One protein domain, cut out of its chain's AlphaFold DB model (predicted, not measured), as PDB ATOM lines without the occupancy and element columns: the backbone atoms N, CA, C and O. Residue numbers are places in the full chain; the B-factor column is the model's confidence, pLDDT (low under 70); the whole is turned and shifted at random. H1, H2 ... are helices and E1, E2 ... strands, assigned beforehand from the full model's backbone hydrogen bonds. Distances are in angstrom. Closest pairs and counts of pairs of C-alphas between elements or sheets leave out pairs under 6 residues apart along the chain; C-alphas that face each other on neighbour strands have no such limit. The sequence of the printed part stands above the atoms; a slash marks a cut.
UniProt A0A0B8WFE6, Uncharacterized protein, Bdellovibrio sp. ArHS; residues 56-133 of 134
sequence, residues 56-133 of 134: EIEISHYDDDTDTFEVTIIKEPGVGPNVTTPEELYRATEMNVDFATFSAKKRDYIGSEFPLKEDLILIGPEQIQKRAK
ATOM      1  N   GLU A  56     375.381 234.519 184.004       94.88
ATOM      2  CA  GLU A  56     374.082 233.868 183.848       94.88
ATOM      3  C   GLU A  56     373.276 234.611 182.785       94.88
ATOM      4  O   GLU A  56     373.126 235.838 182.844       94.88
ATOM      5  N   ILE A  57     372.787 233.854 181.809       95.19
ATOM      6  CA  ILE A  57     371.978 234.360 180.707       95.19
ATOM      7  C   ILE A  57     370.615 233.678 180.689       95.19
ATOM      8  O   ILE A  57     370.484 232.531 181.105       95.19
ATOM      9  N   GLU A  58     369.625 234.366 180.150       95.25
ATOM     10  CA  GLU A  58     368.323 233.822 179.783       95.25
ATOM     11  C   GLU A  58     368.196 233.854 178.259       95.25
ATOM     12  O   GLU A  58     368.552 234.849 177.626       95.25
ATOM     13  N   ILE A  59     367.684 232.784 177.655       95.31
ATOM     14  CA  ILE A  59     367.350 232.781 176.226       95.31
ATOM     15  C   ILE A  59     365.990 233.454 176.053       95.31
ATOM     16  O   ILE A  59     364.962 232.874 176.383       95.31
ATOM     17  N   SER A  60     365.963 234.670 175.517       94.56
ATOM     18  CA  SER A  60     364.741 235.476 175.432       94.56
ATOM     19  C   SER A  60     363.946 235.213 174.155       94.56
ATOM     20  O   SER A  60     362.715 235.227 174.175       94.56
ATOM     21  N   HIS A  61     364.633 234.963 173.040       95.62
ATOM     22  CA  HIS A  61     363.988 234.748 171.749       95.62
ATOM     23  C   HIS A  61     364.833 233.869 170.821       95.62
ATOM     24  O   HIS A  61     366.051 233.775 170.972       95.62
ATOM     25  N   TYR A  62     364.175 233.240 169.848       96.25
ATOM     26  CA  TYR A  62     364.811 232.532 168.742       96.25
ATOM     27  C   TYR A  62     364.167 232.978 167.429       96.25
ATOM     28  O   TYR A  62     362.945 232.890 167.293       96.25
ATOM     29  N   ASP A  63     365.000 233.421 166.491       95.19
ATOM     30  CA  ASP A  63     364.618 233.862 165.153       95.19
ATOM     31  C   ASP A  63     364.946 232.766 164.125       95.19
ATOM     32  O   ASP A  63     366.116 232.436 163.895       95.19
ATOM     33  N   ASP A  64     363.911 232.190 163.507       93.81
ATOM     34  CA  ASP A  64     364.054 231.136 162.499       93.81
ATOM     35  C   ASP A  64     364.574 231.653 161.153       93.81
ATOM     36  O   ASP A  64     365.208 230.882 160.432       93.81
ATOM     37  N   ASP A  65     364.326 232.923 160.811       93.00
ATOM     38  CA  ASP A  65     364.725 233.496 159.520       93.00
ATOM     39  C   ASP A  65     366.244 233.680 159.460       93.00
ATOM     40  O   ASP A  65     366.873 233.534 158.409       93.00
ATOM     41  N   THR A  66     366.852 233.996 160.603       93.62
ATOM     42  CA  THR A  66     368.299 234.212 160.707       93.62
ATOM     43  C   THR A  66     369.045 233.065 161.382       93.62
ATOM     44  O   THR A  66     370.280 233.033 161.318       93.62
ATOM     45  N   ASP A  67     368.324 232.105 161.970       95.12
ATOM     46  CA  ASP A  67     368.862 231.018 162.794       95.12
ATOM     47  C   ASP A  67     369.748 231.576 163.921       95.12
ATOM     48  O   ASP A  67     370.953 231.311 163.997       95.12
ATOM     49  N   THR A  68     369.158 232.439 164.755       95.25
ATOM     50  CA  THR A  68     369.852 233.132 165.851       95.25
ATOM     51  C   THR A  68     369.026 233.161 167.134       95.25
ATOM     52  O   THR A  68     367.799 233.084 167.113       95.25
ATOM     53  N   PHE A  69     369.711 233.251 168.272       96.00
ATOM     54  CA  PHE A  69     369.106 233.426 169.586       96.00
ATOM     55  C   PHE A  69     369.393 234.818 170.120       96.00
ATOM     56  O   PHE A  69     370.537 235.268 170.068       96.00
ATOM     57  N   GLU A  70     368.388 235.446 170.715       94.94
ATOM     58  CA  GLU A  70     368.578 236.610 171.573       94.94
ATOM     59  C   GLU A  70     368.688 236.151 173.025       94.94
ATOM     60  O   GLU A  70     367.855 235.377 173.509       94.94
ATOM     61  N   VAL A  71     369.709 236.638 173.728       94.62
ATOM     62  CA  VAL A  71     369.944 236.338 175.138       94.62
ATOM     63  C   VAL A  71     369.973 237.610 175.979       94.62
ATOM     64  O   VAL A  71     370.455 238.665 175.558       94.62
ATOM     65  N   THR A  72     369.479 237.496 177.204       93.81
ATOM     66  CA  THR A  72     369.506 238.563 178.204       93.81
ATOM     67  C   THR A  72     370.468 238.175 179.313       93.81
ATOM     68  O   THR A  72     370.425 237.058 179.821       93.81
ATOM     69  N   ILE A  73     371.347 239.091 179.718       93.19
ATOM     70  CA  ILE A  73     372.194 238.892 180.896       93.19
ATOM     71  C   ILE A  73     371.329 239.134 182.134       93.19
ATOM     72  O   ILE A  73     370.871 240.253 182.351       93.19
ATOM     73  N   ILE A  74     371.129 238.116 182.976       90.25
ATOM     74  CA  ILE A  74     370.158 238.166 184.089       90.25
ATOM     75  C   ILE A  74     370.458 239.317 185.064       90.25
ATOM     76  O   ILE A  74     369.556 239.986 185.565       90.25
ATOM     77  N   LYS A  75     371.742 239.593 185.313       89.19
ATOM     78  CA  LYS A  75     372.182 240.671 186.218       89.19
ATOM     79  C   LYS A  75     372.231 242.048 185.552       89.19
ATOM     80  O   LYS A  75     372.356 243.049 186.253       89.19
ATOM     81  N   GLU A  76     372.127 242.104 184.226       86.56
ATOM     82  CA  GLU A  76     372.277 243.317 183.420       86.56
ATOM     83  C   GLU A  76     371.243 243.366 182.272       86.56
ATOM     84  O   GLU A  76     371.614 243.474 181.102       86.56
ATOM     85  N   PRO A  77     369.926 243.335 182.566       76.38
ATOM     86  CA  PRO A  77     368.883 243.195 181.540       76.38
ATOM     87  C   PRO A  77     368.766 244.396 180.582       76.38
ATOM     88  O   PRO A  77     368.030 244.341 179.604       76.38
ATOM     89  N   GLY A  78     369.472 245.499 180.854       74.44
ATOM     90  CA  GLY A  78     369.543 246.672 179.976       74.44
ATOM     91  C   GLY A  78     370.687 246.640 178.957       74.44
ATOM     92  O   GLY A  78     370.806 247.573 178.159       74.44
ATOM     93  N   VAL A  79     371.552 245.622 178.986       77.81
ATOM     94  CA  VAL A  79     372.729 245.541 178.111       77.81
ATOM     95  C   VAL A  79     372.368 244.823 176.817       77.81
ATOM     96  O   VAL A  79     372.603 243.629 176.686       77.81
ATOM     97  N   GLY A  80     371.826 245.610 175.878       66.50
ATOM     98  CA  GLY A  80     371.678 245.320 174.446       66.50
ATOM     99  C   GLY A  80     370.872 244.067 174.065       66.50
ATOM    100  O   GLY A  80     370.654 243.172 174.874       66.50
ATOM    101  N   PRO A  81     370.439 243.956 172.798       70.31
ATOM    102  CA  PRO A  81     370.120 242.648 172.248       70.31
ATOM    103  C   PRO A  81     371.435 241.878 172.080       70.31
ATOM    104  O   PRO A  81     372.276 242.240 171.253       70.31
ATOM    105  N   ASN A  82     371.639 240.837 172.885       91.50
ATOM    106  CA  ASN A  82     372.799 239.967 172.737       91.50
ATOM    107  C   ASN A  82     372.405 238.812 171.827       91.50
ATOM    108  O   ASN A  82     371.740 237.875 172.255       91.50
ATOM    109  N   VAL A  83     372.773 238.906 170.554       94.00
ATOM    110  CA  VAL A  83     372.405 237.896 169.560       94.00
ATOM    111  C   VAL A  83     373.554 236.914 169.380       94.00
ATOM    112  O   VAL A  83     374.700 237.330 169.244       94.00
ATOM    113  N   THR A  84     373.267 235.619 169.353       94.88
ATOM    114  CA  THR A  84     374.246 234.538 169.167       94.88
ATOM    115  C   THR A  84     373.707 233.473 168.212       94.88
ATOM    116  O   THR A  84     372.511 233.416 167.936       94.88
ATOM    117  N   THR A  85     374.574 232.602 167.702       94.94
ATOM    118  CA  THR A  85     374.153 231.441 166.903       94.94
ATOM    119  C   THR A  85     373.870 230.231 167.804       94.94
ATOM    120  O   THR A  85     374.372 230.177 168.935       94.94
ATOM    121  N   PRO A  86     373.097 229.235 167.330       95.38
ATOM    122  CA  PRO A  86     372.881 227.985 168.051       95.38
ATOM    123  C   PRO A  86     374.183 227.260 168.416       95.38
ATOM    124  O   PRO A  86     374.299 226.732 169.518       95.38
ATOM    125  N   GLU A  87     375.171 227.238 167.520       94.19
ATOM    126  CA  GLU A  87     376.462 226.575 167.751       94.19
ATOM    127  C   GLU A  87     377.234 227.234 168.897       94.19
ATOM    128  O   GLU A  87     377.740 226.553 169.790       94.19
ATOM    129  N   GLU A  88     377.297 228.564 168.875       94.50
ATOM    130  CA  GLU A  88     377.975 229.372 169.887       94.50
ATOM    131  C   GLU A  88     377.286 229.235 171.249       94.50
ATOM    132  O   GLU A  88     377.950 229.023 172.266       94.50
ATOM    133  N   LEU A  89     375.949 229.270 171.264       95.38
ATOM    134  CA  LEU A  89     375.158 229.103 172.478       95.38
ATOM    135  C   LEU A  89     375.339 227.712 173.089       95.38
ATOM    136  O   LEU A  89     375.574 227.591 174.291       95.38
ATOM    137  N   TYR A  90     375.263 226.663 172.269       95.31
ATOM    138  CA  TYR A  90     375.446 225.285 172.717       95.31
ATOM    139  C   TYR A  90     376.845 225.057 173.294       95.31
ATOM    140  O   TYR A  90     376.981 224.473 174.369       95.31
ATOM    141  N   ARG A  91     377.883 225.566 172.614       94.44
ATOM    142  CA  ARG A  91     379.266 225.476 173.093       94.44
ATOM    143  C   ARG A  91     379.438 226.188 174.435       94.44
ATOM    144  O   ARG A  91     380.035 225.630 175.346       94.44
ATOM    145  N   ALA A  92     378.884 227.393 174.575       94.75
ATOM    146  CA  ALA A  92     379.089 228.199 175.772       94.75
ATOM    147  C   ALA A  92     378.271 227.737 176.990       94.75
ATOM    148  O   ALA A  92     378.674 228.012 178.119       94.75
ATOM    149  N   THR A  93     377.137 227.056 176.794       92.50
ATOM    150  CA  THR A  93     376.236 226.632 177.886       92.50
ATOM    151  C   THR A  93     376.437 225.182 178.340       92.50
ATOM    152  O   THR A  93     375.934 224.834 179.407       92.50
ATOM    153  N   GLU A  94     377.181 224.358 177.584       84.31
ATOM    154  CA  GLU A  94     377.377 222.914 177.829       84.31
ATOM    155  C   GLU A  94     376.076 222.203 178.244       84.31
ATOM    156  O   GLU A  94     375.953 221.628 179.329       84.31
ATOM    157  N   MET A  95     375.060 222.277 177.387       88.00
ATOM    158  CA  MET A  95     373.769 221.646 177.661       88.00
ATOM    159  C   MET A  95     373.914 220.122 177.829       88.00
ATOM    160  O   MET A  95     374.692 219.477 177.130       88.00
ATOM    161  N   ASN A  96     373.108 219.513 178.707       89.19
ATOM    162  CA  ASN A  96     373.114 218.060 178.973       89.19
ATOM    163  C   ASN A  96     372.450 217.215 177.860       89.19
ATOM    164  O   ASN A  96     371.916 216.134 178.115       89.19
ATOM    165  N   VAL A  97     372.434 217.717 176.631       92.19
ATOM    166  CA  VAL A  97     371.887 217.060 175.441       92.19
ATOM    167  C   VAL A  97     372.905 217.188 174.323       92.19
ATOM    168  O   VAL A  97     373.718 218.101 174.353       92.19
ATOM    169  N   ASP A  98     372.863 216.310 173.324       94.56
ATOM    170  CA  ASP A  98     373.691 216.507 172.137       94.56
ATOM    171  C   ASP A  98     373.205 217.695 171.280       94.56
ATOM    172  O   ASP A  98     372.053 218.142 171.362       94.56
ATOM    173  N   PHE A  99     374.092 218.202 170.418       94.06
ATOM    174  CA  PHE A  99     373.788 219.345 169.555       94.06
ATOM    175  C   PHE A  99     372.629 219.064 168.589       94.06
ATOM    176  O   PHE A  99     371.871 219.974 168.265       94.06
ATOM    177  N   ALA A 100     372.449 217.818 168.140       94.56
ATOM    178  CA  ALA A 100     371.362 217.461 167.230       94.56
ATOM    179  C   ALA A 100     369.992 217.596 167.914       94.56
ATOM    180  O   ALA A 100     369.060 218.161 167.343       94.56
ATOM    181  N   THR A 101     369.890 217.136 169.159       94.81
ATOM    182  CA  THR A 101     368.697 217.232 170.002       94.81
ATOM    183  C   THR A 101     368.403 218.680 170.364       94.81
ATOM    184  O   THR A 101     367.252 219.108 170.276       94.81
ATOM    185  N   PHE A 102     369.433 219.449 170.726       94.94
ATOM    186  CA  PHE A 102     369.312 220.891 170.933       94.94
ATOM    187  C   PHE A 102     368.801 221.596 169.668       94.94
ATOM    188  O   PHE A 102     367.803 222.311 169.715       94.94
ATOM    189  N   SER A 103     369.425 221.328 168.519       93.94
ATOM    190  CA  SER A 103     369.094 221.964 167.241       93.94
ATOM    191  C   SER A 103     367.680 221.617 166.755       93.94
ATOM    192  O   SER A 103     366.991 222.467 166.194       93.94
ATOM    193  N   ALA A 104     367.194 220.405 167.039       95.00
ATOM    194  CA  ALA A 104     365.821 220.000 166.739       95.00
ATOM    195  C   ALA A 104     364.766 220.670 167.641       95.00
ATOM    196  O   ALA A 104     363.589 220.695 167.285       95.00
ATOM    197  N   LYS A 105     365.167 221.193 168.808       94.56
ATOM    198  CA  LYS A 105     364.269 221.710 169.853       94.56
ATOM    199  C   LYS A 105     364.630 223.118 170.326       94.56
ATOM    200  O   LYS A 105     364.331 223.481 171.455       94.56
ATOM    201  N   LYS A 106     365.247 223.937 169.470       94.44
ATOM    202  CA  LYS A 106     365.741 225.290 169.804       94.44
ATOM    203  C   LYS A 106     364.728 226.152 170.567       94.44
ATOM    204  O   LYS A 106     365.086 226.808 171.539       94.44
ATOM    205  N   ARG A 107     363.455 226.102 170.164       95.31
ATOM    206  CA  ARG A 107     362.362 226.873 170.780       95.31
ATOM    207  C   ARG A 107     362.018 226.443 172.205       95.31
ATOM    208  O   ARG A 107     361.570 227.281 172.977       95.31
ATOM    209  N   ASP A 108     362.251 225.181 172.558       95.50
ATOM    210  CA  ASP A 108     361.952 224.653 173.897       95.50
ATOM    211  C   ASP A 108     362.875 225.263 174.966       95.50
ATOM    212  O   ASP A 108     362.573 225.198 176.154       95.50
ATOM    213  N   TYR A 109     363.993 225.867 174.547       94.19
ATOM    214  CA  TYR A 109     364.965 226.506 175.432       94.19
ATOM    215  C   TYR A 109     364.678 227.994 175.679       94.19
ATOM    216  O   TYR A 109     365.370 228.614 176.481       94.19
ATOM    217  N   ILE A 110     363.666 228.585 175.036       96.00
ATOM    218  CA  ILE A 110     363.267 229.975 175.307       96.00
ATOM    219  C   ILE A 110     362.722 230.075 176.742       96.00
ATOM    220  O   ILE A 110     361.940 229.234 177.180       96.00
ATOM    221  N   GLY A 111     363.148 231.100 177.476       94.19
ATOM    222  CA  GLY A 111     362.876 231.295 178.902       94.19
ATOM    223  C   GLY A 111     363.739 230.428 179.822       94.19
ATOM    224  O   GLY A 111     363.538 230.436 181.034       94.19
ATOM    225  N   SER A 112     364.679 229.651 179.274       94.31
ATOM    226  CA  SER A 112     365.625 228.880 180.082       94.31
ATOM    227  C   SER A 112     366.840 229.724 180.448       94.31
ATOM    228  O   SER A 112     367.378 230.469 179.625       94.31
ATOM    229  N   GLU A 113     367.296 229.548 181.685       95.00
ATOM    230  CA  GLU A 113     368.465 230.223 182.237       95.00
ATOM    231  C   GLU A 113     369.678 229.290 182.233       95.00
ATOM    232  O   GLU A 113     369.591 228.127 182.638       95.00
ATOM    233  N   PHE A 114     370.830 229.806 181.806       94.75
ATOM    234  CA  PHE A 114     372.072 229.049 181.743       94.75
ATOM    235  C   PHE A 114     373.253 229.846 182.304       94.75
ATOM    236  O   PHE A 114     373.483 230.988 181.896       94.75
ATOM    237  N   PRO A 115     374.072 229.242 183.183       95.06
ATOM    238  CA  PRO A 115     375.386 229.773 183.489       95.06
ATOM    239  C   PRO A 115     376.352 229.439 182.348       95.06
ATOM    240  O   PRO A 115     376.553 228.269 182.014       95.06
ATOM    241  N   LEU A 116     377.006 230.455 181.791       95.50
ATOM    242  CA  LEU A 116     378.017 230.266 180.757       95.50
ATOM    243  C   LEU A 116     379.248 229.536 181.314       95.50
ATOM    244  O   LEU A 116     379.849 229.959 182.305       95.50
ATOM    245  N   LYS A 117     379.645 228.444 180.667       95.50
ATOM    246  CA  LYS A 117     380.875 227.689 180.950       95.50
ATOM    247  C   LYS A 117     382.069 228.239 180.180       95.50
ATOM    248  O   LYS A 117     383.178 228.280 180.715       95.50
ATOM    249  N   GLU A 118     381.816 228.747 178.980       94.50
ATOM    250  CA  GLU A 118     382.796 229.426 178.133       94.50
ATOM    251  C   GLU A 118     382.337 230.844 177.778       94.50
ATOM    252  O   GLU A 118     381.214 231.244 178.080       94.50
ATOM    253  N   ASP A 119     383.217 231.620 177.146       93.50
ATOM    254  CA  ASP A 119     382.832 232.915 176.590       93.50
ATOM    255  C   ASP A 119     381.826 232.698 175.444       93.50
ATOM    256  O   ASP A 119     382.093 231.949 174.499       93.50
ATOM    257  N   LEU A 120     380.681 233.377 175.517       93.88
ATOM    258  CA  LEU A 120     379.670 233.363 174.463       93.88
ATOM    259  C   LEU A 120     379.992 234.452 173.445       93.88
ATOM    260  O   LEU A 120     380.054 235.632 173.799       93.88
ATOM    261  N   ILE A 121     380.174 234.064 172.186       92.62
ATOM    262  CA  ILE A 121     380.411 235.006 171.094       92.62
ATOM    263  C   ILE A 121     379.074 235.527 170.585       92.62
ATOM    264  O   ILE A 121     378.189 234.758 170.222       92.62
ATOM    265  N   LEU A 122     378.947 236.846 170.541       92.44
ATOM    266  CA  LEU A 122     377.791 237.526 169.991       92.44
ATOM    267  C   LEU A 122     378.063 237.938 168.550       92.44
ATOM    268  O   LEU A 122     379.194 238.237 168.159       92.44
ATOM    269  N   ILE A 123     376.996 237.989 167.770       90.38
ATOM    270  CA  ILE A 123     377.021 238.407 166.378       90.38
ATOM    271  C   ILE A 123     376.404 239.793 166.227       90.38
ATOM    272  O   ILE A 123     375.383 240.129 166.826       90.38
ATOM    273  N   GLY A 124     377.048 240.620 165.406       85.69
ATOM    274  CA  GLY A 124     376.574 241.970 165.117       85.69
ATOM    275  C   GLY A 124     375.467 242.014 164.052       85.69
ATOM    276  O   GLY A 124     375.279 241.050 163.299       85.69
ATOM    277  N   PRO A 125     374.793 243.169 163.890       85.25
ATOM    278  CA  PRO A 125     373.735 243.365 162.895       85.25
ATOM    279  C   PRO A 125     374.140 243.007 161.459       85.25
ATOM    280  O   PRO A 125     373.334 242.474 160.699       85.25
ATOM    281  N   GLU A 126     375.396 243.253 161.074       86.25
ATOM    282  CA  GLU A 126     375.892 242.897 159.740       86.25
ATOM    283  C   GLU A 126     375.895 241.383 159.493       86.25
ATOM    284  O   GLU A 126     375.611 240.931 158.383       86.25
ATOM    285  N   GLN A 127     376.203 240.585 160.518       85.94
ATOM    286  CA  GLN A 127     376.213 239.126 160.419       85.94
ATOM    287  C   GLN A 127     374.788 238.566 160.369       85.94
ATOM    288  O   GLN A 127     374.514 237.676 159.563       85.94
ATOM    289  N   ILE A 128     373.871 239.146 161.149       87.06
ATOM    290  CA  ILE A 128     372.436 238.824 161.114       87.06
ATOM    291  C   ILE A 128     371.873 239.089 159.707       87.06
ATOM    292  O   ILE A 128     371.266 238.213 159.099       87.06
ATOM    293  N   GLN A 129     372.169 240.252 159.116       87.44
ATOM    294  CA  GLN A 129     371.730 240.580 157.753       87.44
ATOM    295  C   GLN A 129     372.310 239.650 156.681       87.44
ATOM    296  O   GLN A 129     371.653 239.387 155.675       87.44
ATOM    297  N   LYS A 130     373.550 239.170 156.849       87.00
ATOM    298  CA  LYS A 130     374.142 238.178 155.934       87.00
ATOM    299  C   LYS A 130     373.416 236.833 156.019       87.00
ATOM    300  O   LYS A 130     373.315 236.156 154.999       87.00
ATOM    301  N   ARG A 131     372.920 236.459 157.203       86.88
ATOM    302  CA  ARG A 131     372.138 235.234 157.428       86.88
ATOM    303  C   ARG A 131     370.733 235.334 156.835       86.88
ATOM    304  O   ARG A 131     370.362 234.441 156.092       86.88
ATOM    305  N   ALA A 132     370.049 236.464 157.019       85.25
ATOM    306  CA  ALA A 132     368.709 236.720 156.469       85.25
ATOM    307  C   ALA A 132     368.608 236.671 154.926       85.25
ATOM    308  O   ALA A 132     367.514 236.680 154.372       85.25
ATOM    309  N   LYS A 133     369.738 236.717 154.207       78.75
ATOM    310  CA  LYS A 133     369.794 236.719 152.730       78.75
ATOM    311  C   LYS A 133     369.997 235.328 152.115       78.75
ATOM    312  O   LYS A 133     370.113 235.248 150.891       78.75
TER     313      LYS A 133
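AT A GLANCE: This is residues 56 to 133 of the 134 residues of an uncharacterized protein of Bdellovibrio sp. ArHS (UniProt A0A0B8WFE6). A strongly twisted sheet of four strands, with the longer E1 and E2 in its middle, has H1 and H3 over one face. H2 packs on H1 and is off the sheet, while H4 sits by one end of the sheet and only grazes it. The printed part has 78 residues, with four named helices and four named strands that follow along the chain as E1 E2 E3 H1 H2 H3 E4 H4; the sheet runs E3 E2 E1 E4, antiparallel, and the class is mixed, helices and strands. The whole is compact, with a radius of gyration of the C-alphas of 11.8 A and spans of 32 by 31 by 20 A.

IN THESE COORDINATES: E1, residues 56 to 63, begins at C-alpha 56 (374.082, 233.868, 183.848) and is 21.0 A long. E2, residues 68 to 73, is 16.3 A long. E3 holds residues 82 to 84, H1 residues 86 to 93 over 10.5 A, H2 residues 99 to 104, H3 residues 106 to 109 and E4 residues 113 to 115. H4, residues 125 to 131, ends at C-alpha 131 (372.138, 235.234, 157.428).

HOW THE PARTS SIT: E1, E2 and E3 form a meander, each strand the antiparallel neighbour of the one before; N 60 and O 70 are 2.8 A apart, and N 71 and O 82 2.8 A. E4 pairs with E1, with N 114 and O 57 2.8 A apart. H1 lies only just over E2, with 3 C-alphas, at a height over the sheet of 8.4 A. H3 is on the same face. H1 and H2 touch at a steep tilt of 54 degrees, opposite ways, closest at the C-alphas of Tyr 90 and Phe 99, 6.9 A. Every O i to N i+4 pair is within hydrogen-bond range in H1, H2 and H4; H3 is too short for one.

THE WHOLE: The C-alphas of Lys 75 and Lys 133, the two farthest apart, are 33.8 A apart. The printed part has no cut and no long link. Residue 80 alone has a pLDDT under 70.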